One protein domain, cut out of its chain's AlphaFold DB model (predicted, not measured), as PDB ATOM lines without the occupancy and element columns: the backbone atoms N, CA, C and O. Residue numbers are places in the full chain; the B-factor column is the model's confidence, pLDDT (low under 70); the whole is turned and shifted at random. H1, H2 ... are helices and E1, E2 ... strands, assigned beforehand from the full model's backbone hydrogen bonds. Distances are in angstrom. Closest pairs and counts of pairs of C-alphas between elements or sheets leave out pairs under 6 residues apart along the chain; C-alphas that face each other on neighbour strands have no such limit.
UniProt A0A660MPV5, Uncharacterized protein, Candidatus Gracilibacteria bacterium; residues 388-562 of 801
ATOM      1  N   THR A 388     184.769 275.962 168.242       75.88
ATOM      2  CA  THR A 388     184.263 276.651 169.437       75.88
ATOM      3  C   THR A 388     183.564 275.669 170.391       75.88
ATOM      4  O   THR A 388     183.118 274.594 169.988       75.88
ATOM      5  N   ALA A 389     183.441 276.020 171.678       71.69
ATOM      6  CA  ALA A 389     182.711 275.181 172.638       71.69
ATOM      7  C   ALA A 389     181.248 274.894 172.212       71.69
ATOM      8  O   ALA A 389     180.846 273.733 172.309       71.69
ATOM      9  N   PRO A 390     180.482 275.867 171.666       76.50
ATOM     10  CA  PRO A 390     179.163 275.601 171.088       76.50
ATOM     11  C   PRO A 390     179.185 274.588 169.939       76.50
ATOM     12  O   PRO A 390     178.367 273.673 169.930       76.50
ATOM     13  N   ARG A 391     180.146 274.692 169.010       81.12
ATOM     14  CA  ARG A 391     180.295 273.737 167.898       81.12
ATOM     15  C   ARG A 391     180.618 272.327 168.381       81.12
ATOM     16  O   ARG A 391     180.019 271.380 167.883       81.12
ATOM     17  N   ARG A 392     181.502 272.181 169.379       73.50
ATOM     18  CA  ARG A 392     181.792 270.870 169.988       73.50
ATOM     19  C   ARG A 392     180.537 270.239 170.563       73.50
ATOM     20  O   ARG A 392     180.200 269.126 170.189       73.50
ATOM     21  N   LYS A 393     179.838 270.983 171.422       76.38
ATOM     22  CA  LYS A 393     178.600 270.526 172.058       76.38
ATOM     23  C   LYS A 393     177.567 270.108 171.009       76.38
ATOM     24  O   LYS A 393     177.000 269.029 171.118       76.38
ATOM     25  N   LEU A 394     177.390 270.926 169.971       82.62
ATOM     26  CA  LEU A 394     176.459 270.655 168.881       82.62
ATOM     27  C   LEU A 394     176.773 269.336 168.160       82.62
ATOM     28  O   LEU A 394     175.870 268.524 167.978       82.62
ATOM     29  N   ILE A 395     178.035 269.101 167.782       81.44
ATOM     30  CA  ILE A 395     178.447 267.845 167.138       81.44
ATOM     31  C   ILE A 395     178.248 266.664 168.095       81.44
ATOM     32  O   ILE A 395     177.654 265.666 167.694       81.44
ATOM     33  N   SER A 396     178.738 266.763 169.335       70.25
ATOM     34  CA  SER A 396     178.697 265.662 170.305       70.25
ATOM     35  C   SER A 396     177.266 265.220 170.603       70.25
ATOM     36  O   SER A 396     176.977 264.034 170.500       70.25
ATOM     37  N   GLU A 397     176.354 266.156 170.882       83.06
ATOM     38  CA  GLU A 397     174.947 265.827 171.149       83.06
ATOM     39  C   GLU A 397     174.236 265.253 169.917       83.06
ATOM     40  O   GLU A 397     173.389 264.376 170.046       83.06
ATOM     41  N   SER A 398     174.579 265.734 168.718       87.56
ATOM     42  CA  SER A 398     174.013 265.218 167.463       87.56
ATOM     43  C   SER A 398     174.474 263.792 167.185       87.56
ATOM     44  O   SER A 398     173.687 262.942 166.779       87.56
ATOM     45  N   TYR A 399     175.758 263.527 167.422       82.25
ATOM     46  CA  TYR A 399     176.338 262.204 167.263       82.25
ATOM     47  C   TYR A 399     175.792 261.217 168.299       82.25
ATOM     48  O   TYR A 399     175.437 260.100 167.940       82.25
ATOM     49  N   GLU A 400     175.666 261.634 169.559       78.56
ATOM     50  CA  GLU A 400     175.078 260.814 170.622       78.56
ATOM     51  C   GLU A 400     173.612 260.466 170.326       78.56
ATOM     52  O   GLU A 400     173.229 259.300 170.418       78.56
ATOM     53  N   GLU A 401     172.808 261.443 169.895       89.50
ATOM     54  CA  GLU A 401     171.424 261.211 169.458       89.50
ATOM     55  C   GLU A 401     171.370 260.216 168.290       89.50
ATOM     56  O   GLU A 401     170.578 259.278 168.316       89.50
ATOM     57  N   TYR A 402     172.259 260.351 167.300       91.06
ATOM     58  CA  TYR A 402     172.330 259.411 166.182       91.06
ATOM     59  C   TYR A 402     172.687 257.989 166.626       91.06
ATOM     60  O   TYR A 402     172.007 257.043 166.242       91.06
ATOM     61  N   VAL A 403     173.737 257.818 167.435       83.25
ATOM     62  CA  VAL A 403     174.192 256.487 167.872       83.25
ATOM     63  C   VAL A 403     173.106 255.761 168.669       83.25
ATOM     64  O   VAL A 403     172.957 254.549 168.508       83.25
ATOM     65  N   ASN A 404     172.331 256.491 169.477       85.88
ATOM     66  CA  ASN A 404     171.251 255.924 170.287       85.88
ATOM     67  C   ASN A 404     169.998 255.566 169.470       85.88
ATOM     68  O   ASN A 404     169.329 254.584 169.788       85.88
ATOM     69  N   ASP A 405     169.697 256.333 168.419       92.38
ATOM     70  CA  ASP A 405     168.410 256.250 167.719       92.38
ATOM     71  C   ASP A 405     168.490 255.661 166.297       92.38
ATOM     72  O   ASP A 405     167.440 255.429 165.686       92.38
ATOM     73  N   LYS A 406     169.694 255.445 165.743       93.44
ATOM     74  CA  LYS A 406     169.884 254.974 164.358       93.44
ATOM     75  C   LYS A 406     169.163 253.652 164.098       93.44
ATOM     76  O   LYS A 406     169.233 252.703 164.882       93.44
ATOM     77  N   LYS A 407     168.530 253.553 162.934       93.44
ATOM     78  CA  LYS A 407     167.887 252.340 162.430       93.44
ATOM     79  C   LYS A 407     168.515 251.967 161.101       93.44
ATOM     80  O   LYS A 407     168.324 252.629 160.089       93.44
ATOM     81  N   THR A 408     169.270 250.878 161.120       91.19
ATOM     82  CA  THR A 408     169.911 250.327 159.925       91.19
ATOM     83  C   THR A 408     169.616 248.840 159.826       91.19
ATOM     84  O   THR A 408     169.365 248.181 160.836       91.19
ATOM     85  N   ASP A 409     169.648 248.324 158.607       91.31
ATOM     86  CA  ASP A 409     169.510 246.906 158.296       91.31
ATOM     87  C   ASP A 409     170.649 246.432 157.378       91.31
ATOM     88  O   ASP A 409     171.479 247.216 156.916       91.31
ATOM     89  N   GLU A 410     170.682 245.134 157.085       85.19
ATOM     90  CA  GLU A 410     171.718 244.500 156.255       85.19
ATOM     91  C   GLU A 410     171.818 245.050 154.818       85.19
ATOM     92  O   GLU A 410     172.849 244.891 154.157       85.19
ATOM     93  N   ASN A 411     170.769 245.713 154.322       89.81
ATOM     94  CA  ASN A 411     170.703 246.244 152.962       89.81
ATOM     95  C   ASN A 411     170.963 247.750 152.901       89.81
ATOM     96  O   ASN A 411     171.256 248.269 151.822       89.81
ATOM     97  N   THR A 412     170.900 248.448 154.034       92.38
ATOM     98  CA  THR A 412     171.017 249.908 154.136       92.38
ATOM     99  C   THR A 412     172.296 250.412 153.466       92.38
ATOM    100  O   THR A 412     172.228 251.249 152.566       92.38
ATOM    101  N   ALA A 413     173.450 249.823 153.792       90.81
ATOM    102  CA  ALA A 413     174.731 250.178 153.179       90.81
ATOM    103  C   ALA A 413     174.763 249.978 151.654       90.81
ATOM    104  O   ALA A 413     175.176 250.869 150.907       90.81
ATOM    105  N   LYS A 414     174.307 248.813 151.173       89.62
ATOM    106  CA  LYS A 414     174.301 248.470 149.740       89.62
ATOM    107  C   LYS A 414     173.376 249.398 148.954       89.62
ATOM    108  O   LYS A 414     173.740 249.861 147.874       89.62
ATOM    109  N   ASN A 415     172.204 249.692 149.514       91.38
ATOM    110  CA  ASN A 415     171.240 250.612 148.926       91.38
ATOM    111  C   ASN A 415     171.801 252.032 148.861       91.38
ATOM    112  O   ASN A 415     171.692 252.672 147.821       91.38
ATOM    113  N   LEU A 416     172.450 252.504 149.925       92.25
ATOM    114  CA  LEU A 416     173.040 253.838 149.970       92.25
ATOM    115  C   LEU A 416     174.158 253.990 148.931       92.25
ATOM    116  O   LEU A 416     174.097 254.887 148.094       92.25
ATOM    117  N   VAL A 417     175.125 253.072 148.904       91.06
ATOM    118  CA  VAL A 417     176.224 253.072 147.918       91.06
ATOM    119  C   VAL A 417     175.682 253.081 146.483       91.06
ATOM    120  O   VAL A 417     176.155 253.851 145.646       91.06
ATOM    121  N   LYS A 418     174.638 252.288 146.210       89.81
ATOM    122  CA  LYS A 418     173.965 252.249 144.906       89.81
ATOM    123  C   LYS A 418     173.248 253.561 144.573       89.81
ATOM    124  O   LYS A 418     173.409 254.068 143.466       89.81
ATOM    125  N   ASN A 419     172.465 254.102 145.504       90.31
ATOM    126  CA  ASN A 419     171.655 255.305 145.290       90.31
ATOM    127  C   ASN A 419     172.513 256.541 144.999       90.31
ATOM    128  O   ASN A 419     172.104 257.389 144.212       90.31
ATOM    129  N   TYR A 420     173.706 256.616 145.590       89.12
ATOM    130  CA  TYR A 420     174.646 257.721 145.395       89.12
ATOM    131  C   TYR A 420     175.705 257.448 144.310       89.12
ATOM    132  O   TYR A 420     176.653 258.217 144.178       89.12
ATOM    133  N   GLY A 421     175.570 256.370 143.526       85.25
ATOM    134  CA  GLY A 421     176.480 256.076 142.409       85.25
ATOM    135  C   GLY A 421     177.929 255.814 142.833       85.25
ATOM    136  O   GLY A 421     178.861 256.083 142.076       85.25
ATOM    137  N   ILE A 422     178.139 255.310 144.051       85.06
ATOM    138  CA  ILE A 422     179.468 255.026 144.593       85.06
ATOM    139  C   ILE A 422     179.899 253.638 144.094       85.06
ATOM    140  O   ILE A 422     179.651 252.613 144.724       85.06
ATOM    141  N   GLU A 423     180.505 253.568 142.911       72.06
ATOM    142  CA  GLU A 423     180.874 252.285 142.305       72.06
ATOM    143  C   GLU A 423     182.224 251.736 142.813       72.06
ATOM    144  O   GLU A 423     183.176 252.476 143.050       72.06
ATOM    145  N   LYS A 424     182.337 250.397 142.888       73.44
ATOM    146  CA  LYS A 424     183.590 249.631 143.104       73.44
ATOM    147  C   LYS A 424     184.264 249.777 144.481       73.44
ATOM    148  O   LYS A 424     185.493 249.729 144.572       73.44
ATOM    149  N   LEU A 425     183.490 249.872 145.564       80.94
ATOM    150  CA  LEU A 425     184.039 249.733 146.919       80.94
ATOM    151  C   LEU A 425     184.231 248.256 147.320       80.94
ATOM    152  O   LEU A 425     183.358 247.434 147.039       80.94
ATOM    153  N   PRO A 426     185.339 247.907 148.003       83.50
ATOM    154  CA  PRO A 426     185.485 246.622 148.686       83.50
ATOM    155  C   PRO A 426     184.380 246.398 149.731       83.50
ATOM    156  O   PRO A 426     183.915 247.353 150.352       83.50
ATOM    157  N   GLU A 427     183.982 245.146 149.959       79.75
ATOM    158  CA  GLU A 427     182.858 244.798 150.845       79.75
ATOM    159  C   GLU A 427     183.063 245.273 152.299       79.75
ATOM    160  O   GLU A 427     182.130 245.782 152.921       79.75
ATOM    161  N   ASP A 428     184.306 245.257 152.796       77.38
ATOM    162  CA  ASP A 428     184.696 245.804 154.106       77.38
ATOM    163  C   ASP A 428     184.545 247.334 154.205       77.38
ATOM    164  O   ASP A 428     184.421 247.887 155.299       77.38
ATOM    165  N   GLN A 429     184.539 248.037 153.070       83.56
ATOM    166  CA  GLN A 429     184.305 249.481 153.008       83.56
ATOM    167  C   GLN A 429     182.830 249.812 152.775       83.56
ATOM    168  O   GLN A 429     182.368 250.842 153.261       83.56
ATOM    169  N   ILE A 430     182.074 248.938 152.096       88.00
ATOM    170  CA  ILE A 430     180.618 249.089 151.934       88.00
ATOM    171  C   ILE A 430     179.946 249.141 153.306       88.00
ATOM    172  O   ILE A 430     179.125 250.022 153.536       88.00
ATOM    173  N   ALA A 431     180.342 248.279 154.247       87.12
ATOM    174  CA  ALA A 431     179.783 248.258 155.602       87.12
ATOM    175  C   ALA A 431     179.884 249.610 156.343       87.12
ATOM    176  O   ALA A 431     179.052 249.911 157.197       87.12
ATOM    177  N   LYS A 432     180.849 250.469 155.988       85.25
ATOM    178  CA  LYS A 432     181.010 251.810 156.582       85.25
ATOM    179  C   LYS A 432     179.942 252.796 156.120       85.25
ATOM    180  O   LYS A 432     179.721 253.804 156.771       85.25
ATOM    181  N   PHE A 433     179.239 252.493 155.035       90.81
ATOM    182  CA  PHE A 433     178.087 253.258 154.570       90.81
ATOM    183  C   PHE A 433     176.770 252.766 155.178       90.81
ATOM    184  O   PHE A 433     175.707 253.144 154.696       90.81
ATOM    185  N   ASN A 434     176.803 251.938 156.229       92.75
ATOM    186  CA  ASN A 434     175.602 251.537 156.956       92.75
ATOM    187  C   ASN A 434     175.060 252.692 157.821       92.75
ATOM    188  O   ASN A 434     175.166 252.679 159.045       92.75
ATOM    189  N   LEU A 435     174.560 253.731 157.152       93.38
ATOM    190  CA  LEU A 435     174.145 255.003 157.730       93.38
ATOM    191  C   LEU A 435     172.628 255.161 157.635       93.38
ATOM    192  O   LEU A 435     172.061 255.059 156.546       93.38
ATOM    193  N   ASP A 436     171.985 255.496 158.752       95.88
ATOM    194  CA  ASP A 436     170.586 255.931 158.765       95.88
ATOM    195  C   ASP A 436     170.515 257.399 158.312       95.88
ATOM    196  O   ASP A 436     170.501 258.331 159.120       95.88
ATOM    197  N   LEU A 437     170.558 257.613 156.991       94.69
ATOM    198  CA  LEU A 437     170.522 258.956 156.404       94.69
ATOM    199  C   LEU A 437     169.282 259.761 156.802       94.69
ATOM    200  O   LEU A 437     169.474 260.928 157.149       94.69
ATOM    201  N   PRO A 438     168.055 259.195 156.811       95.25
ATOM    202  CA  PRO A 438     166.890 259.909 157.317       95.25
ATOM    203  C   PRO A 438     167.103 260.454 158.729       95.25
ATOM    204  O   PRO A 438     166.846 261.635 158.963       95.25
ATOM    205  N   LYS A 439     167.648 259.650 159.653       96.94
ATOM    206  CA  LYS A 439     167.918 260.126 161.016       96.94
ATOM    207  C   LYS A 439     169.017 261.185 161.061       96.94
ATOM    208  O   LYS A 439     168.893 262.159 161.801       96.94
ATOM    209  N   ILE A 440     170.077 261.045 160.264       95.31
ATOM    210  CA  ILE A 440     171.126 262.077 160.164       95.31
ATOM    211  C   ILE A 440     170.530 263.395 159.662       95.31
ATOM    212  O   ILE A 440     170.795 264.443 160.249       95.31
ATOM    213  N   GLN A 441     169.714 263.358 158.607       96.06
ATOM    214  CA  GLN A 441     169.064 264.541 158.039       96.06
ATOM    215  C   GLN A 441     168.072 265.172 159.026       96.06
ATOM    216  O   GLN A 441     168.081 266.392 159.172       96.06
ATOM    217  N   GLU A 442     167.297 264.369 159.762       96.50
ATOM    218  CA  GLU A 442     166.419 264.832 160.851       96.50
ATOM    219  C   GLU A 442     167.215 265.597 161.918       96.50
ATOM    220  O   GLU A 442     166.871 266.726 162.278       96.50
ATOM    221  N   ILE A 443     168.314 265.010 162.403       96.56
ATOM    222  CA  ILE A 443     169.184 265.636 163.404       96.56
ATOM    223  C   ILE A 443     169.802 266.924 162.845       96.56
ATOM    224  O   ILE A 443     169.859 267.933 163.550       96.56
ATOM    225  N   MET A 444     170.238 266.924 161.583       95.44
ATOM    226  CA  MET A 444     170.802 268.112 160.938       95.44
ATOM    227  C   MET A 444     169.790 269.246 160.800       95.44
ATOM    228  O   MET A 444     170.113 270.385 161.137       95.44
ATOM    229  N   ASP A 445     168.564 268.954 160.371       95.19
ATOM    230  CA  ASP A 445     167.506 269.959 160.273       95.19
ATOM    231  C   ASP A 445     167.162 270.554 161.648       95.19
ATOM    232  O   ASP A 445     167.154 271.778 161.844       95.19
ATOM    233  N   LYS A 446     166.974 269.673 162.636       94.56
ATOM    234  CA  LYS A 446     166.615 270.025 164.014       94.56
ATOM    235  C   LYS A 446     167.700 270.831 164.722       94.56
ATOM    236  O   LYS A 446     167.380 271.777 165.440       94.56
ATOM    237  N   ARG A 447     168.971 270.437 164.580       93.50
ATOM    238  CA  ARG A 447     170.076 270.975 165.390       93.50
ATOM    239  C   ARG A 447     170.961 271.964 164.654       93.50
ATOM    240  O   ARG A 447     171.459 272.868 165.304       93.50
ATOM    241  N   PHE A 448     171.180 271.814 163.349       92.62
ATOM    242  CA  PHE A 448     172.111 272.662 162.596       92.62
ATOM    243  C   PHE A 448     171.386 273.700 161.750       92.62
ATOM    244  O   PHE A 448     171.861 274.822 161.659       92.62
ATOM    245  N   LEU A 449     170.240 273.372 161.152       92.75
ATOM    246  CA  LEU A 449     169.491 274.302 160.291       92.75
ATOM    247  C   LEU A 449     168.399 275.078 161.032       92.75
ATOM    248  O   LEU A 449     167.576 275.751 160.406       92.75
ATOM    249  N   SER A 450     168.381 274.983 162.360       88.62
ATOM    250  CA  SER A 450     167.368 275.585 163.222       88.62
ATOM    251  C   SER A 450     167.985 276.091 164.529       88.62
ATOM    252  O   SER A 450     169.030 275.609 164.972       88.62
ATOM    253  N   GLY A 451     167.332 277.078 165.152       86.31
ATOM    254  CA  GLY A 451     167.746 277.643 166.439       86.31
ATOM    255  C   GLY A 451     169.193 278.152 166.456       86.31
ATOM    256  O   GLY A 451     169.701 278.675 165.463       86.31
ATOM    257  N   ASP A 452     169.865 277.970 167.592       84.12
ATOM    258  CA  ASP A 452     171.234 278.457 167.821       84.12
ATOM    259  C   ASP A 452     172.294 277.757 166.954       84.12
ATOM    260  O   ASP A 452     173.395 278.287 166.764       84.12
ATOM    261  N   GLY A 453     171.981 276.576 166.408       85.31
ATOM    262  CA  GLY A 453     172.903 275.816 165.569       85.31
ATOM    263  C   GLY A 453     173.087 276.385 164.167       85.31
ATOM    264  O   GLY A 453     174.179 276.256 163.613       85.31
ATOM    265  N   ALA A 454     172.097 277.116 163.639       88.44
ATOM    266  CA  ALA A 454     172.202 277.797 162.342       88.44
ATOM    267  C   ALA A 454     173.373 278.789 162.312       88.44
ATOM    268  O   ALA A 454     174.111 278.876 161.330       88.44
ATOM    269  N   GLY A 455     173.613 279.473 163.435       86.75
ATOM    270  CA  GLY A 455     174.755 280.373 163.604       86.75
ATOM    271  C   GLY A 455     176.108 279.663 163.729       86.75
ATOM    272  O   GLY A 455     177.144 280.325 163.682       86.75
ATOM    273  N   GLN A 456     176.126 278.337 163.894       88.62
ATOM    274  CA  GLN A 456     177.355 277.557 164.054       88.62
ATOM    275  C   GLN A 456     177.878 276.979 162.737       88.62
ATOM    276  O   GLN A 456     179.062 276.634 162.682       88.62
ATOM    277  N   ILE A 457     177.056 276.894 161.687       87.50
ATOM    278  CA  ILE A 457     177.460 276.346 160.385       87.50
ATOM    279  C   ILE A 457     178.613 277.159 159.800       87.50
ATOM    280  O   ILE A 457     178.655 278.387 159.894       87.50
ATOM    281  N   ASN A 458     179.580 276.465 159.205       83.56
ATOM    282  CA  ASN A 458     180.696 277.096 158.529       83.56
ATOM    283  C   ASN A 458     180.258 277.567 157.128       83.56
ATOM    284  O   ASN A 458     179.928 276.733 156.282       83.56
ATOM    285  N   PRO A 459     180.287 278.879 156.829       85.56
ATOM    286  CA  PRO A 459     179.871 279.400 155.523       85.56
ATOM    287  C   PRO A 459     180.681 278.825 154.351       85.56
ATOM    288  O   PRO A 459     180.172 278.684 153.243       85.56
ATOM    289  N   TYR A 460     181.939 278.449 154.590       78.44
ATOM    290  CA  TYR A 460     182.798 277.845 153.572       78.44
ATOM    291  C   TYR A 460     182.408 276.400 153.244       78.44
ATOM    292  O   TYR A 460     182.735 275.925 152.160       78.44
ATOM    293  N   THR A 461     181.682 275.707 154.127       76.00
ATOM    294  CA  THR A 461     181.090 274.407 153.789       76.00
ATOM    295  C   THR A 461     180.088 274.583 152.655       76.00
ATOM    296  O   THR A 461     180.194 273.876 151.659       76.00
ATOM    297  N   LEU A 462     179.189 275.574 152.739       81.62
ATOM    298  CA  LEU A 462     178.211 275.861 151.679       81.62
ATOM    299  C   LEU A 462     178.893 276.200 150.352       81.62
ATOM    300  O   LEU A 462     178.441 275.748 149.308       81.62
ATOM    301  N   LEU A 463     180.004 276.943 150.387       78.56
ATOM    302  CA  LEU A 463     180.770 277.302 149.189       78.56
ATOM    303  C   LEU A 463     181.220 276.070 148.381       78.56
ATOM    304  O   LEU A 463     181.356 276.155 147.160       78.56
ATOM    305  N   ALA A 464     181.455 274.944 149.062       71.25
ATOM    306  CA  ALA A 464     181.881 273.682 148.467       71.25
ATOM    307  C   ALA A 464     180.713 272.766 148.047       71.25
ATOM    308  O   ALA A 464     180.959 271.740 147.410       71.25
ATOM    309  N   ILE A 465     179.462 273.100 148.392       79.44
ATOM    310  CA  ILE A 465     178.281 272.303 148.040       79.44
ATOM    311  C   ILE A 465     177.640 272.858 146.773       79.44
ATOM    312  O   ILE A 465     177.053 273.939 146.769       79.44
ATOM    313  N   LYS A 466     177.722 272.072 145.701       85.75
ATOM    314  CA  LYS A 466     177.054 272.354 144.436       85.75
ATOM    315  C   LYS A 466     176.559 271.065 143.794       85.75
ATOM    316  O   LYS A 466     177.334 270.132 143.600       85.75
ATOM    317  N   THR A 467     175.285 271.050 143.434       88.00
ATOM    318  CA  THR A 467     174.627 270.019 142.627       88.00
ATOM    319  C   THR A 467     173.783 270.694 141.547       88.00
ATOM    320  O   THR A 467     173.666 271.919 141.510       88.00
ATOM    321  N   ASP A 468     173.154 269.908 140.674       89.50
ATOM    322  CA  ASP A 468     172.258 270.442 139.639       89.50
ATOM    323  C   ASP A 468     171.021 271.155 140.215       89.50
ATOM    324  O   ASP A 468     170.360 271.918 139.514       89.50
ATOM    325  N   ARG A 469     170.689 270.892 141.486       88.88
ATOM    326  CA  ARG A 469     169.482 271.394 142.161       88.88
ATOM    327  C   ARG A 469     169.767 272.424 143.255       88.88
ATOM    328  O   ARG A 469     168.824 273.008 143.778       88.88
ATOM    329  N   PHE A 470     171.032 272.633 143.616       93.88
ATOM    330  CA  PHE A 470     171.424 273.527 144.702       93.88
ATOM    331  C   PHE A 470     172.838 274.078 144.479       93.88
ATOM    332  O   PHE A 470     173.780 273.309 144.283       93.88
ATOM    333  N   ASP A 471     173.012 275.396 144.574       93.75
ATOM    334  CA  ASP A 471     174.328 276.044 144.620       93.75
ATOM    335  C   ASP A 471     174.461 276.815 145.937       93.75
ATOM    336  O   ASP A 471     173.778 277.813 146.172       93.75
ATOM    337  N   GLY A 472     175.352 276.362 146.822       88.94
ATOM    338  CA  GLY A 472     175.535 276.999 148.122       88.94
ATOM    339  C   GLY A 472     176.012 278.449 148.028       88.94
ATOM    340  O   GLY A 472     175.762 279.219 148.955       88.94
ATOM    341  N   LYS A 473     176.621 278.869 146.907       90.88
ATOM    342  CA  LYS A 473     176.995 280.278 146.673       90.88
ATOM    343  C   LYS A 473     175.798 281.216 146.664       90.88
ATOM    344  O   LYS A 473     175.935 282.357 147.107       90.88
ATOM    345  N   ASP A 474     174.634 280.743 146.228       93.50
ATOM    346  CA  ASP A 474     173.417 281.557 146.167       93.50
ATOM    347  C   ASP A 474     172.939 281.968 147.566       93.50
ATOM    348  O   ASP A 474     172.291 283.006 147.729       93.50
ATOM    349  N   PHE A 475     173.356 281.225 148.596       94.06
ATOM    350  CA  PHE A 475     173.040 281.456 150.003       94.06
ATOM    351  C   PHE A 475     174.186 282.104 150.791       94.06
ATOM    352  O   PHE A 475     174.152 282.131 152.021       94.06
ATOM    353  N   LEU A 476     175.194 282.658 150.112       92.75
ATOM    354  CA  LEU A 476     176.314 283.342 150.756       92.75
ATOM    355  C   LEU A 476     176.342 284.836 150.424       92.75
ATOM    356  O   LEU A 476     176.006 285.275 149.325       92.75
ATOM    357  N   VAL A 477     176.775 285.627 151.402       91.75
ATOM    358  CA  VAL A 477     177.129 287.038 151.246       91.75
ATOM    359  C   VAL A 477     178.630 287.174 151.441       91.75
ATOM    360  O   VAL A 477     179.153 286.844 152.507       91.75
ATOM    361  N   GLU A 478     179.318 287.665 150.413       90.88
ATOM    362  CA  GLU A 478     180.739 287.991 150.484       90.88
ATOM    363  C   GLU A 478     180.946 289.317 151.230       90.88
ATOM    364  O   GLU A 478     180.315 290.330 150.933       90.88
ATOM    365  N   THR A 479     181.861 289.324 152.192       84.25
ATOM    366  CA  THR A 479     182.315 290.514 152.914       84.25
ATOM    367  C   THR A 479     183.827 290.597 152.827       84.25
ATOM    368  O   THR A 479     184.511 289.594 152.994       84.25
ATOM    369  N   LYS A 480     184.372 291.783 152.562       81.44
ATOM    370  CA  LYS A 480     185.821 292.002 152.573       81.44
ATOM    371  C   LYS A 480     186.230 292.694 153.861       81.44
ATOM    372  O   LYS A 480     185.620 293.690 154.249       81.44
ATOM    373  N   THR A 481     187.241 292.162 154.535       69.62
ATOM    374  CA  THR A 481     187.859 292.816 155.687       69.62
ATOM    375  C   THR A 481     188.676 294.027 155.235       69.62
ATOM    376  O   THR A 481     189.016 294.173 154.060       69.62
ATOM    377  N   ALA A 482     189.052 294.883 156.190       52.84
ATOM    378  CA  ALA A 482     189.947 296.015 155.942       52.84
ATOM    379  C   ALA A 482     191.333 295.591 155.411       52.84
ATOM    380  O   ALA A 482     192.006 296.381 154.756       52.84
ATOM    381  N   THR A 483     191.748 294.343 155.657       48.28
ATOM    382  CA  THR A 483     192.994 293.750 155.147       48.28
ATOM    383  C   THR A 483     192.833 293.106 153.765       48.28
ATOM    384  O   THR A 483     193.804 292.586 153.220       48.28
ATOM    385  N   GLY A 484     191.631 293.149 153.181       57.59
ATOM    386  CA  GLY A 484     191.319 292.553 151.882       57.59
ATOM    387  C   GLY A 484     190.983 291.059 151.926       57.59
ATOM    388  O   GLY A 484     190.786 290.468 150.864       57.59
ATOM    389  N   GLU A 485     190.889 290.443 153.110       66.75
ATOM    390  CA  GLU A 485     190.435 289.053 153.240       66.75
ATOM    391  C   GLU A 485     188.943 288.949 152.939       66.75
ATOM    392  O   GLU A 485     188.135 289.764 153.385       66.75
ATOM    393  N   ILE A 486     188.578 287.919 152.186       73.69
ATOM    394  CA  ILE A 486     187.189 287.597 151.891       73.69
ATOM    395  C   ILE A 486     186.642 286.724 153.022       73.69
ATOM    396  O   ILE A 486     187.248 285.722 153.376       73.69
ATOM    397  N   ASN A 487     185.484 287.097 153.554       81.06
ATOM    398  CA  ASN A 487     184.703 286.351 154.528       81.06
ATOM    399  C   ASN A 487     183.283 286.145 154.014       81.06
ATOM    400  O   ASN A 487     182.681 287.057 153.450       81.06
ATOM    401  N   TYR A 488     182.709 284.978 154.282       85.94
ATOM    402  CA  TYR A 488     181.338 284.668 153.890       85.94
ATOM    403  C   TYR A 488     180.400 284.680 155.094       85.94
ATOM    404  O   TYR A 488     180.771 284.253 156.189       85.94
ATOM    405  N   LYS A 489     179.168 285.142 154.885       89.75
ATOM    406  CA  LYS A 489     178.047 284.975 155.820       89.75
ATOM    407  C   LYS A 489     176.913 284.232 155.134       89.75
ATOM    408  O   LYS A 489     176.654 284.474 153.960       89.75
ATOM    409  N   ILE A 490     176.239 283.353 155.870       91.44
ATOM    410  CA  ILE A 490     175.091 282.605 155.352       91.44
ATOM    411  C   ILE A 490     173.856 283.506 155.373       91.44
ATOM    412  O   ILE A 490     173.592 284.199 156.357       91.44
ATOM    413  N   LYS A 491     173.126 283.496 154.264       92.62
ATOM    414  CA  LYS A 491     171.848 284.175 154.072       92.62
ATOM    415  C   LYS A 491     170.754 283.520 154.933       92.62
ATOM    416  O   LYS A 491     170.627 282.294 154.887       92.62
ATOM    417  N   PRO A 492     169.958 284.286 155.708       89.56
ATOM    418  CA  PRO A 492     168.860 283.742 156.516       89.56
ATOM    419  C   PRO A 492     167.859 282.881 155.731       89.56
ATOM    420  O   PRO A 492     167.264 281.969 156.297       89.56
ATOM    421  N   GLU A 493     167.720 283.140 154.430       91.25
ATOM    422  CA  GLU A 493     166.841 282.458 153.477       91.25
ATOM    423  C   GLU A 493     167.072 280.943 153.406       91.25
ATOM    424  O   GLU A 493     166.141 280.190 153.114       91.25
ATOM    425  N   LEU A 494     168.293 280.486 153.709       91.94
ATOM    426  CA  LEU A 494     168.592 279.058 153.813       91.94
ATOM    427  C   LEU A 494     167.846 278.403 154.984       91.94
ATOM    428  O   LEU A 494     167.446 277.247 154.897       91.94
ATOM    429  N   PHE A 495     167.668 279.136 156.085       91.31
ATOM    430  CA  PHE A 495     167.110 278.622 157.336       91.31
ATOM    431  C   PHE A 495     165.613 278.902 157.494       91.31
ATOM    432  O   PHE A 495     164.958 278.276 158.327       91.31
ATOM    433  N   SER A 496     165.060 279.853 156.742       85.50
ATOM    434  CA  SER A 496     163.651 280.242 156.861       85.50
ATOM    435  C   SER A 496     162.698 279.431 155.980       85.50
ATOM    436  O   SER A 496     161.501 279.429 156.246       85.50
ATOM    437  N   ASP A 497     163.202 278.757 154.944       88.44
ATOM    438  CA  ASP A 497     162.400 277.996 153.978       88.44
ATOM    439  C   ASP A 497     162.712 276.497 154.080       88.44
ATOM    440  O   ASP A 497     163.851 276.077 153.868       88.44
ATOM    441  N   SER A 498     161.698 275.684 154.388       88.62
ATOM    442  CA  SER A 498     161.829 274.225 154.490       88.62
ATOM    443  C   SER A 498     162.324 273.579 153.195       88.62
ATOM    444  O   SER A 498     163.091 272.624 153.249       88.62
ATOM    445  N   THR A 499     161.951 274.132 152.039       93.06
ATOM    446  CA  THR A 499     162.388 273.651 150.720       93.06
ATOM    447  C   THR A 499     163.888 273.864 150.538       93.06
ATOM    448  O   THR A 499     164.596 272.971 150.082       93.06
ATOM    449  N   ASN A 500     164.399 275.032 150.941       92.88
ATOM    450  CA  ASN A 500     165.830 275.334 150.852       92.88
ATOM    451  C   ASN A 500     166.649 274.450 151.795       92.88
ATOM    452  O   ASN A 500     167.727 273.994 151.411       92.88
ATOM    453  N   LYS A 501     166.138 274.173 153.004       93.75
ATOM    454  CA  LYS A 501     166.776 273.237 153.941       93.75
ATOM    455  C   LYS A 501     166.864 271.831 153.361       93.75
ATOM    456  O   LYS A 501     167.932 271.228 153.409       93.75
ATOM    457  N   GLU A 502     165.772 271.332 152.789       94.31
ATOM    458  CA  GLU A 502     165.720 270.001 152.181       94.31
ATOM    459  C   GLU A 502     166.692 269.889 150.997       94.31
ATOM    460  O   GLU A 502     167.515 268.972 150.962       94.31
ATOM    461  N   LEU A 503     166.682 270.870 150.086       94.56
ATOM    462  CA  LEU A 503     167.617 270.931 148.956       94.56
ATOM    463  C   LEU A 503     169.078 270.993 149.414       94.56
ATOM    464  O   LEU A 503     169.939 270.340 148.824       94.56
ATOM    465  N   PHE A 504     169.367 271.752 150.474       94.00
ATOM    466  CA  PHE A 504     170.704 271.814 151.049       94.00
ATOM    467  C   PHE A 504     171.134 270.477 151.652       94.00
ATOM    468  O   PHE A 504     172.247 270.031 151.380       94.00
ATOM    469  N   LEU A 505     170.281 269.829 152.454       94.75
ATOM    470  CA  LEU A 505     170.601 268.540 153.070       94.75
ATOM    471  C   LEU A 505     170.838 267.460 152.016       94.75
ATOM    472  O   LEU A 505     171.806 266.712 152.133       94.75
ATOM    473  N   ASP A 506     170.007 267.397 150.977       93.38
ATOM    474  CA  ASP A 506     170.173 266.459 149.860       93.38
ATOM    475  C   ASP A 506     171.496 266.700 149.112       93.38
ATOM    476  O   ASP A 506     172.301 265.782 148.904       93.38
ATOM    477  N   ALA A 507     171.787 267.963 148.788       91.06
ATOM    478  CA  ALA A 507     173.031 268.346 148.129       91.06
ATOM    479  C   ALA A 507     174.264 268.055 148.998       91.06
ATOM    480  O   ALA A 507     175.268 267.532 148.505       91.06
ATOM    481  N   TYR A 508     174.189 268.351 150.296       89.75
ATOM    482  CA  TYR A 508     175.255 268.091 151.257       89.75
ATOM    483  C   TYR A 508     175.540 266.592 151.387       89.75
ATOM    484  O   TYR A 508     176.701 266.186 151.269       89.75
ATOM    485  N   MET A 509     174.503 265.760 151.551       90.44
ATOM    486  CA  MET A 509     174.654 264.301 151.611       90.44
ATOM    487  C   MET A 509     175.280 263.761 150.333       90.44
ATOM    488  O   MET A 509     176.266 263.026 150.397       90.44
ATOM    489  N   THR A 510     174.785 264.201 149.177       88.50
ATOM    490  CA  THR A 510     175.316 263.799 147.872       88.50
ATOM    491  C   THR A 510     176.806 264.093 147.758       88.50
ATOM    492  O   THR A 510     177.603 263.198 147.461       88.50
ATOM    493  N   VAL A 511     177.216 265.331 148.042       80.94
ATOM    494  CA  VAL A 511     178.618 265.750 147.935       80.94
ATOM    495  C   VAL A 511     179.500 264.994 148.928       80.94
ATOM    496  O   VAL A 511     180.587 264.541 148.560       80.94
ATOM    497  N   MET A 512     179.069 264.852 150.182       81.62
ATOM    498  CA  MET A 512     179.883 264.240 151.235       81.62
ATOM    499  C   MET A 512     180.031 262.732 151.055       81.62
ATOM    500  O   MET A 512     181.158 262.239 151.056       81.62
ATOM    501  N   LEU A 513     178.936 262.008 150.820       86.19
ATOM    502  CA  LEU A 513     178.962 260.555 150.628       86.19
ATOM    503  C   LEU A 513     179.771 260.170 149.388       86.19
ATOM    504  O   LEU A 513     180.617 259.278 149.459       86.19
ATOM    505  N   THR A 514     179.602 260.903 148.284       81.94
ATOM    506  CA  THR A 514     180.405 260.706 147.066       81.94
ATOM    507  C   THR A 514     181.884 260.996 147.325       81.94
ATOM    508  O   THR A 514     182.756 260.256 146.871       81.94
ATOM    509  N   SER A 515     182.193 262.042 148.102       74.69
ATOM    510  CA  SER A 515     183.577 262.359 148.485       74.69
ATOM    511  C   SER A 515     184.208 261.254 149.334       74.69
ATOM    512  O   SER A 515     185.371 260.917 149.120       74.69
ATOM    513  N   PHE A 516     183.460 260.673 150.278       76.69
ATOM    514  CA  PHE A 516     183.930 259.539 151.074       76.69
ATOM    515  C   PHE A 516     184.176 258.316 150.190       76.69
ATOM    516  O   PHE A 516     185.251 257.725 150.261       76.69
ATOM    517  N   GLY A 517     183.224 257.987 149.312       76.12
ATOM    518  CA  GLY A 517     183.321 256.871 148.371       76.12
ATOM    519  C   GLY A 517     184.540 256.965 147.452       76.12
ATOM    520  O   GLY A 517     185.257 255.985 147.256       76.12
ATOM    521  N   ASN A 518     184.838 258.172 146.971       72.75
ATOM    522  CA  ASN A 518     185.973 258.447 146.091       72.75
ATOM    523  C   ASN A 518     187.312 258.617 146.833       72.75
ATOM    524  O   ASN A 518     188.327 258.910 146.196       72.75
ATOM    525  N   ASN A 519     187.355 258.404 148.155       66.62
ATOM    526  CA  ASN A 519     188.571 258.508 148.962       66.62
ATOM    527  C   ASN A 519     188.898 257.190 149.699       66.62
ATOM    528  O   ASN A 519     188.662 257.053 150.906       66.62
ATOM    529  N   PRO A 520     189.526 256.211 149.014       67.50
ATOM    530  CA  PRO A 520     189.875 254.921 149.611       67.50
ATOM    531  C   PRO A 520     190.828 255.018 150.811       67.50
ATOM    532  O   PRO A 520     190.826 254.142 151.676       67.50
ATOM    533  N   ALA A 521     191.677 256.050 150.866       57.78
ATOM    534  CA  ALA A 521     192.608 256.254 151.976       57.78
ATOM    535  C   ALA A 521     191.875 256.684 153.252       57.78
ATOM    536  O   ALA A 521     192.190 256.183 154.331       57.78
ATOM    537  N   PHE A 522     190.880 257.562 153.116       64.44
ATOM    538  CA  PHE A 522     189.983 257.950 154.200       64.44
ATOM    539  C   PHE A 522     189.145 256.766 154.684       64.44
ATOM    540  O   PHE A 522     189.143 256.467 155.878       64.44
ATOM    541  N   LEU A 523     188.507 256.034 153.762       69.12
ATOM    542  CA  LEU A 523     187.665 254.894 154.120       69.12
ATOM    543  C   LEU A 523     188.451 253.831 154.886       69.12
ATOM    544  O   LEU A 523     187.981 253.366 155.915       69.12
ATOM    545  N   LYS A 524     189.697 253.524 154.499       66.75
ATOM    546  CA  LYS A 524     190.572 252.617 155.268       66.75
ATOM    547  C   LYS A 524     190.833 253.069 156.704       66.75
ATOM    548  O   LYS A 524     191.085 252.221 157.553       66.75
ATOM    549  N   GLN A 525     190.819 254.373 156.966       57.78
ATOM    550  CA  GLN A 525     191.035 254.900 158.307       57.78
ATOM    551  C   GLN A 525     189.766 254.865 159.143       57.78
ATOM    552  O   GLN A 525     189.884 254.513 160.312       57.78
ATOM    553  N   ALA A 526     188.599 255.212 158.584       59.78
ATOM    554  CA  ALA A 526     187.304 255.165 159.272       59.78
ATOM    555  C   ALA A 526     187.089 253.795 159.937       59.78
ATOM    556  O   ALA A 526     187.319 252.761 159.306       59.78
ATOM    557  N   SER A 527     186.718 253.792 161.219       61.19
ATOM    558  CA  SER A 527     186.609 252.554 162.010       61.19
ATOM    559  C   SER A 527     185.399 251.739 161.561       61.19
ATOM    560  O   SER A 527     185.501 250.538 161.329       61.19
ATOM    561  N   ASP A 528     184.281 252.433 161.385       71.50
ATOM    562  CA  ASP A 528     182.951 251.884 161.165       71.50
ATOM    563  C   ASP A 528     182.041 252.958 160.532       71.50
ATOM    564  O   ASP A 528     182.506 254.014 160.086       71.50
ATOM    565  N   ALA A 529     180.742 252.667 160.459       82.75
ATOM    566  CA  ALA A 529     179.745 253.605 159.961       82.75
ATOM    567  C   ALA A 529     179.513 254.801 160.894       82.75
ATOM    568  O   ALA A 529     179.215 255.897 160.420       82.75
ATOM    569  N   ASP A 530     179.715 254.647 162.200       79.62
ATOM    570  CA  ASP A 530     179.503 255.742 163.146       79.62
ATOM    571  C   ASP A 530     180.578 256.820 162.973       79.62
ATOM    572  O   ASP A 530     180.260 258.011 162.938       79.62
ATOM    573  N   SER A 531     181.821 256.428 162.676       71.94
ATOM    574  CA  SER A 531     182.863 257.365 162.234       71.94
ATOM    575  C   SER A 531     182.433 258.203 161.015       71.94
ATOM    576  O   SER A 531     182.773 259.388 160.935       71.94
ATOM    577  N   LEU A 532     181.682 257.643 160.056       78.88
ATOM    578  CA  LEU A 532     181.193 258.415 158.902       78.88
ATOM    579  C   LEU A 532     180.040 259.351 159.278       78.88
ATOM    580  O   LEU A 532     180.029 260.498 158.824       78.88
ATOM    581  N   ALA A 533     179.119 258.919 160.144       84.62
ATOM    582  CA  ALA A 533     178.063 259.783 160.676       84.62
ATOM    583  C   ALA A 533     178.649 260.987 161.434       84.62
ATOM    584  O   ALA A 533     178.239 262.131 161.231       84.62
ATOM    585  N   PHE A 534     179.690 260.752 162.235       78.38
ATOM    586  CA  PHE A 534     180.443 261.809 162.900       78.38
ATOM    587  C   PHE A 534     181.042 262.822 161.910       78.38
ATOM    588  O   PHE A 534     180.948 264.040 162.106       78.38
ATOM    589  N   CYS A 535     181.635 262.334 160.815       76.19
ATOM    590  CA  CYS A 535     182.183 263.186 159.755       76.19
ATOM    591  C   CYS A 535     181.097 264.026 159.065       76.19
ATOM    592  O   CYS A 535     181.345 265.178 158.707       76.19
ATOM    593  N   LEU A 536     179.883 263.487 158.915       83.94
ATOM    594  CA  LEU A 536     178.748 264.220 158.350       83.94
ATOM    595  C   LEU A 536     178.313 265.382 159.252       83.94
ATOM    596  O   LEU A 536     178.138 266.488 158.744       83.94
ATOM    597  N   PHE A 537     178.202 265.184 160.568       86.06
ATOM    598  CA  PHE A 537     177.850 266.267 161.500       86.06
ATOM    599  C   PHE A 537     178.952 267.324 161.623       86.06
ATOM    600  O   PHE A 537     178.684 268.526 161.576       86.06
ATOM    601  N   SER A 538     180.205 266.892 161.748       78.12
ATOM    602  CA  SER A 538     181.343 267.807 161.876       78.12
ATOM    603  C   SER A 538     181.590 268.632 160.604       78.12
ATOM    604  O   SER A 538     181.927 269.813 160.707       78.12
ATOM    605  N   GLY A 539     181.326 268.075 159.416       77.00
ATOM    606  CA  GLY A 539     181.445 268.769 158.125       77.00
ATOM    607  C   GLY A 539     180.562 269.999 157.940       77.00
ATOM    608  O   GLY A 539     180.895 270.863 157.129       77.00
ATOM    609  N   LEU A 540     179.491 270.145 158.725       81.69
ATOM    610  CA  LEU A 540     178.654 271.346 158.689       81.69
ATOM    611  C   LEU A 540     179.296 272.543 159.391       81.69
ATOM    612  O   LEU A 540     179.026 273.683 159.025       81.69
ATOM    613  N   VAL A 541     180.130 272.314 160.405       80.06
ATOM    614  CA  VAL A 541     180.656 273.385 161.275       80.06
ATOM    615  C   VAL A 541     182.161 273.602 161.136       80.06
ATOM    616  O   VAL A 541     182.686 274.601 161.632       80.06
ATOM    617  N   ILE A 542     182.846 272.719 160.412       72.81
ATOM    618  CA  ILE A 542     184.271 272.792 160.082       72.81
ATOM    619  C   ILE A 542     184.398 272.856 158.558       72.81
ATOM    620  O   ILE A 542     183.612 272.226 157.851       72.81
ATOM    621  N   GLN A 543     185.384 273.586 158.035       66.25
ATOM    622  CA  GLN A 543     185.649 273.580 156.595       66.25
ATOM    623  C   GLN A 543     185.905 272.152 156.103       66.25
ATOM    624  O   GLN A 543     186.715 271.420 156.675       66.25
ATOM    625  N   LYS A 544     185.252 271.783 154.996       59.06
ATOM    626  CA  LYS A 544     185.373 270.470 154.347       59.06
ATOM    627  C   LYS A 544     186.836 270.041 154.155       59.06
ATOM    628  O   LYS A 544     187.190 268.921 154.510       59.06
ATOM    629  N   ASP A 545     187.691 270.940 153.670       55.03
ATOM    630  CA  ASP A 545     189.108 270.651 153.388       55.03
ATOM    631  C   ASP A 545     189.930 270.386 154.666       55.03
ATOM    632  O   ASP A 545     190.943 269.691 154.634       55.03
ATOM    633  N   ASN A 546     189.463 270.862 155.825       56.12
ATOM    634  CA  ASN A 546     190.079 270.551 157.115       56.12
ATOM    635  C   ASN A 546     189.690 269.147 157.624       56.12
ATOM    636  O   ASN A 546     190.392 268.601 158.471       56.12
ATOM    637  N   ILE A 547     188.607 268.550 157.105       55.00
ATOM    638  CA  ILE A 547     188.115 267.210 157.475       55.00
ATOM    639  C   ILE A 547     188.521 266.136 156.452       55.00
ATOM    640  O   ILE A 547     188.695 264.976 156.819       55.00
ATOM    641  N   ILE A 548     188.670 266.487 155.168       45.12
ATOM    642  CA  ILE A 548     188.680 265.512 154.053       45.12
ATOM    643  C   ILE A 548     190.072 265.307 153.417       45.12
ATOM    644  O   ILE A 548     190.202 264.711 152.355       45.12
ATOM    645  N   ASP A 549     191.154 265.647 154.117       41.50
ATOM    646  CA  ASP A 549     192.526 265.424 153.627       41.50
ATOM    647  C   ASP A 549     193.252 264.234 154.285       41.50
ATOM    648  O   ASP A 549     194.447 264.273 154.589       41.50
ATOM    649  N   GLY A 550     192.536 263.128 154.496       42.75
ATOM    650  CA  GLY A 550     193.166 261.849 154.843       42.75
ATOM    651  C   GLY A 550     193.597 261.701 156.304       42.75
ATOM    652  O   GLY A 550     194.496 260.909 156.593       42.75
ATOM    653  N   MET A 551     192.949 262.410 157.226       41.31
ATOM    654  CA  MET A 551     192.985 262.096 158.652       41.31
ATOM    655  C   MET A 551     191.564 262.114 159.189       41.31
ATOM    656  O   MET A 551     190.814 263.044 158.912       41.31
ATOM    657  N   LYS A 552     191.203 261.090 159.966       43.72
ATOM    658  CA  LYS A 552     189.991 261.113 160.789       43.72
ATOM    659  C   LYS A 552     189.903 262.453 161.521       43.72
ATOM    660  O   LYS A 552     190.907 262.908 162.071       43.72
ATOM    661  N   ALA A 553     188.708 263.026 161.636       41.84
ATOM    662  CA  ALA A 553     188.484 264.063 162.636       41.84
ATOM    663  C   ALA A 553     188.907 263.542 164.028       41.84
ATOM    664  O   ALA A 553     189.555 264.261 164.771       41.84
ATOM    665  N   GLU A 554     188.740 262.243 164.304       37.66
ATOM    666  CA  GLU A 554     189.228 261.558 165.516       37.66
ATOM    667  C   GLU A 554     190.768 261.440 165.609       37.66
ATOM    668  O   GLU A 554     191.314 261.221 166.684       37.66
ATOM    669  N   ALA A 555     191.502 261.582 164.497       39.53
ATOM    670  CA  ALA A 555     192.971 261.611 164.477       39.53
ATOM    671  C   ALA A 555     193.541 263.011 164.769       39.53
ATOM    672  O   ALA A 555     194.758 263.158 164.921       39.53
ATOM    673  N   ILE A 556     192.675 264.028 164.813       41.97
ATOM    674  CA  ILE A 556     193.030 265.441 164.961       41.97
ATOM    675  C   ILE A 556     192.359 266.063 166.198       41.97
ATOM    676  O   ILE A 556     192.962 266.901 166.872       41.97
ATOM    677  N   LEU A 557     191.145 265.627 166.530       40.34
ATOM    678  CA  LEU A 557     190.399 266.025 167.714       40.34
ATOM    679  C   LEU A 557     190.914 265.252 168.944       40.34
ATOM    680  O   LEU A 557     191.182 264.054 168.843       40.34
ATOM    681  N   PRO A 558     191.079 265.910 170.106       34.53
ATOM    682  CA  PRO A 558     191.500 265.250 171.344       34.53
ATOM    683  C   PRO A 558     190.594 264.063 171.713       34.53
ATOM    684  O   PRO A 558     189.383 264.143 171.528       34.53
ATOM    685  N   GLU A 559     191.135 263.005 172.333       33.44
ATOM    686  CA  GLU A 559     190.321 261.899 172.887       33.44
ATOM    687  C   GLU A 559     189.232 262.398 173.856       33.44
ATOM    688  O   GLU A 559     188.185 261.772 173.993       33.44
ATOM    689  N   THR A 560     189.450 263.548 174.503       33.47
ATOM    690  CA  THR A 560     188.493 264.224 175.394       33.47
ATOM    691  C   THR A 560     187.253 264.765 174.681       33.47
ATOM    692  O   THR A 560     186.268 265.064 175.345       33.47
ATOM    693  N   PHE A 561     187.262 264.856 173.348       33.97
ATOM    694  CA  PHE A 561     186.061 265.109 172.549       33.97
ATOM    695  C   PHE A 561     185.102 263.899 172.574       33.97
ATOM    696  O   PHE A 561     183.887 264.067 172.489       33.97
ATOM    697  N   TYR A 562     185.656 262.688 172.710       37.12
ATOM    698  CA  TYR A 562     184.939 261.409 172.654       37.12
ATOM    699  C   TYR A 562     184.734 260.771 174.032       37.12
ATOM    700  O   TYR A 562     183.869 259.912 174.194       37.12
TER     701      TYR A 562
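This is residues 388 to 562 of the 801 residues of an uncharacterized protein of Candidatus Gracilibacteria bacterium (UniProt A0A660MPV5). Three helices, H1, H4 and H11, run side by side as a bundle, and the longest helix, H9, crosses H4 on the side away from H1. Short helices H2, H3 and H10 gather at one end; the hairpin of E1 and E2 lies at the other, next to H6. The printed part has 175 residues with twelve named helices and two named strands, in the order H1 to H7, E1, E2, H8 to H12; its class is mostly helix, and its sheet, E1 - E2, is antiparallel. It is compact, with a radius of gyration of the C-alphas of 16.0 A, and spans 51 by 37 by 29 A.

Start at H1, residues 389 to 405: it touches H4, residues 437 to 447, at C-alphas 398 and 443, the closest, 6.3 A apart, opposite ways at a tilt of 37 degrees, only just steep. H1 touches H11, residues 529 to 538, closest at C-alphas 395 and 537, 5.9 A, at a tilt of 33 degrees, only just shallow. With residues 390 to 394 alone, H1 only just touches H5, residues 451 to 456, with 3 pairs of C-alphas within 8 A, closest 391 and 456, 6.2 A. Next, H2, residues 412 to 419, touches H3, residues 427 to 433, closest at C-alphas 413 and 433, 4.8 A. H3 only just touches H10, residues 520 to 525, with 3 pairs, closest 429 and 523, 6.5 A. H6, residues 459 to 463, touches H7, residues 472 to 475, closest at C-alphas 462 and 472, 4.6 A. In the hairpin of E1, residues 476 to 480, and E2, residues 486 to 490, N 477 and O 489 are within hydrogen-bond range at 2.8 A. H8, residues 493 to 496, touches H9, residues 498 to 517, only at the corner, closest at C-alphas 494 and 500, 5.5 A. H9 touches H4 with residues 501 to 505 alone, closest 441 and 505, 6.6 A. H12, residues 544 to 547, touches no helix. Every O i to N i+4 pair is within range in H1, H2, H4, H6, H9, H10 and H11; H3 has 1 of 3, with 3 of 4 O i to N i+3 pairs, H5 has 0 of 2, with 2 of 3, and H7, H8 and H12 are too short.

Find C-alpha 389 at (182.711, 275.181, 172.638); H1 runs 24.2 A from there. H9 begins at (161.829, 274.225, 154.490) and runs 28.3 A.

The printed part has no cut and no long link. Confidence is under 70 at residues 481 to 485, 519 to 527 and 543 to 562.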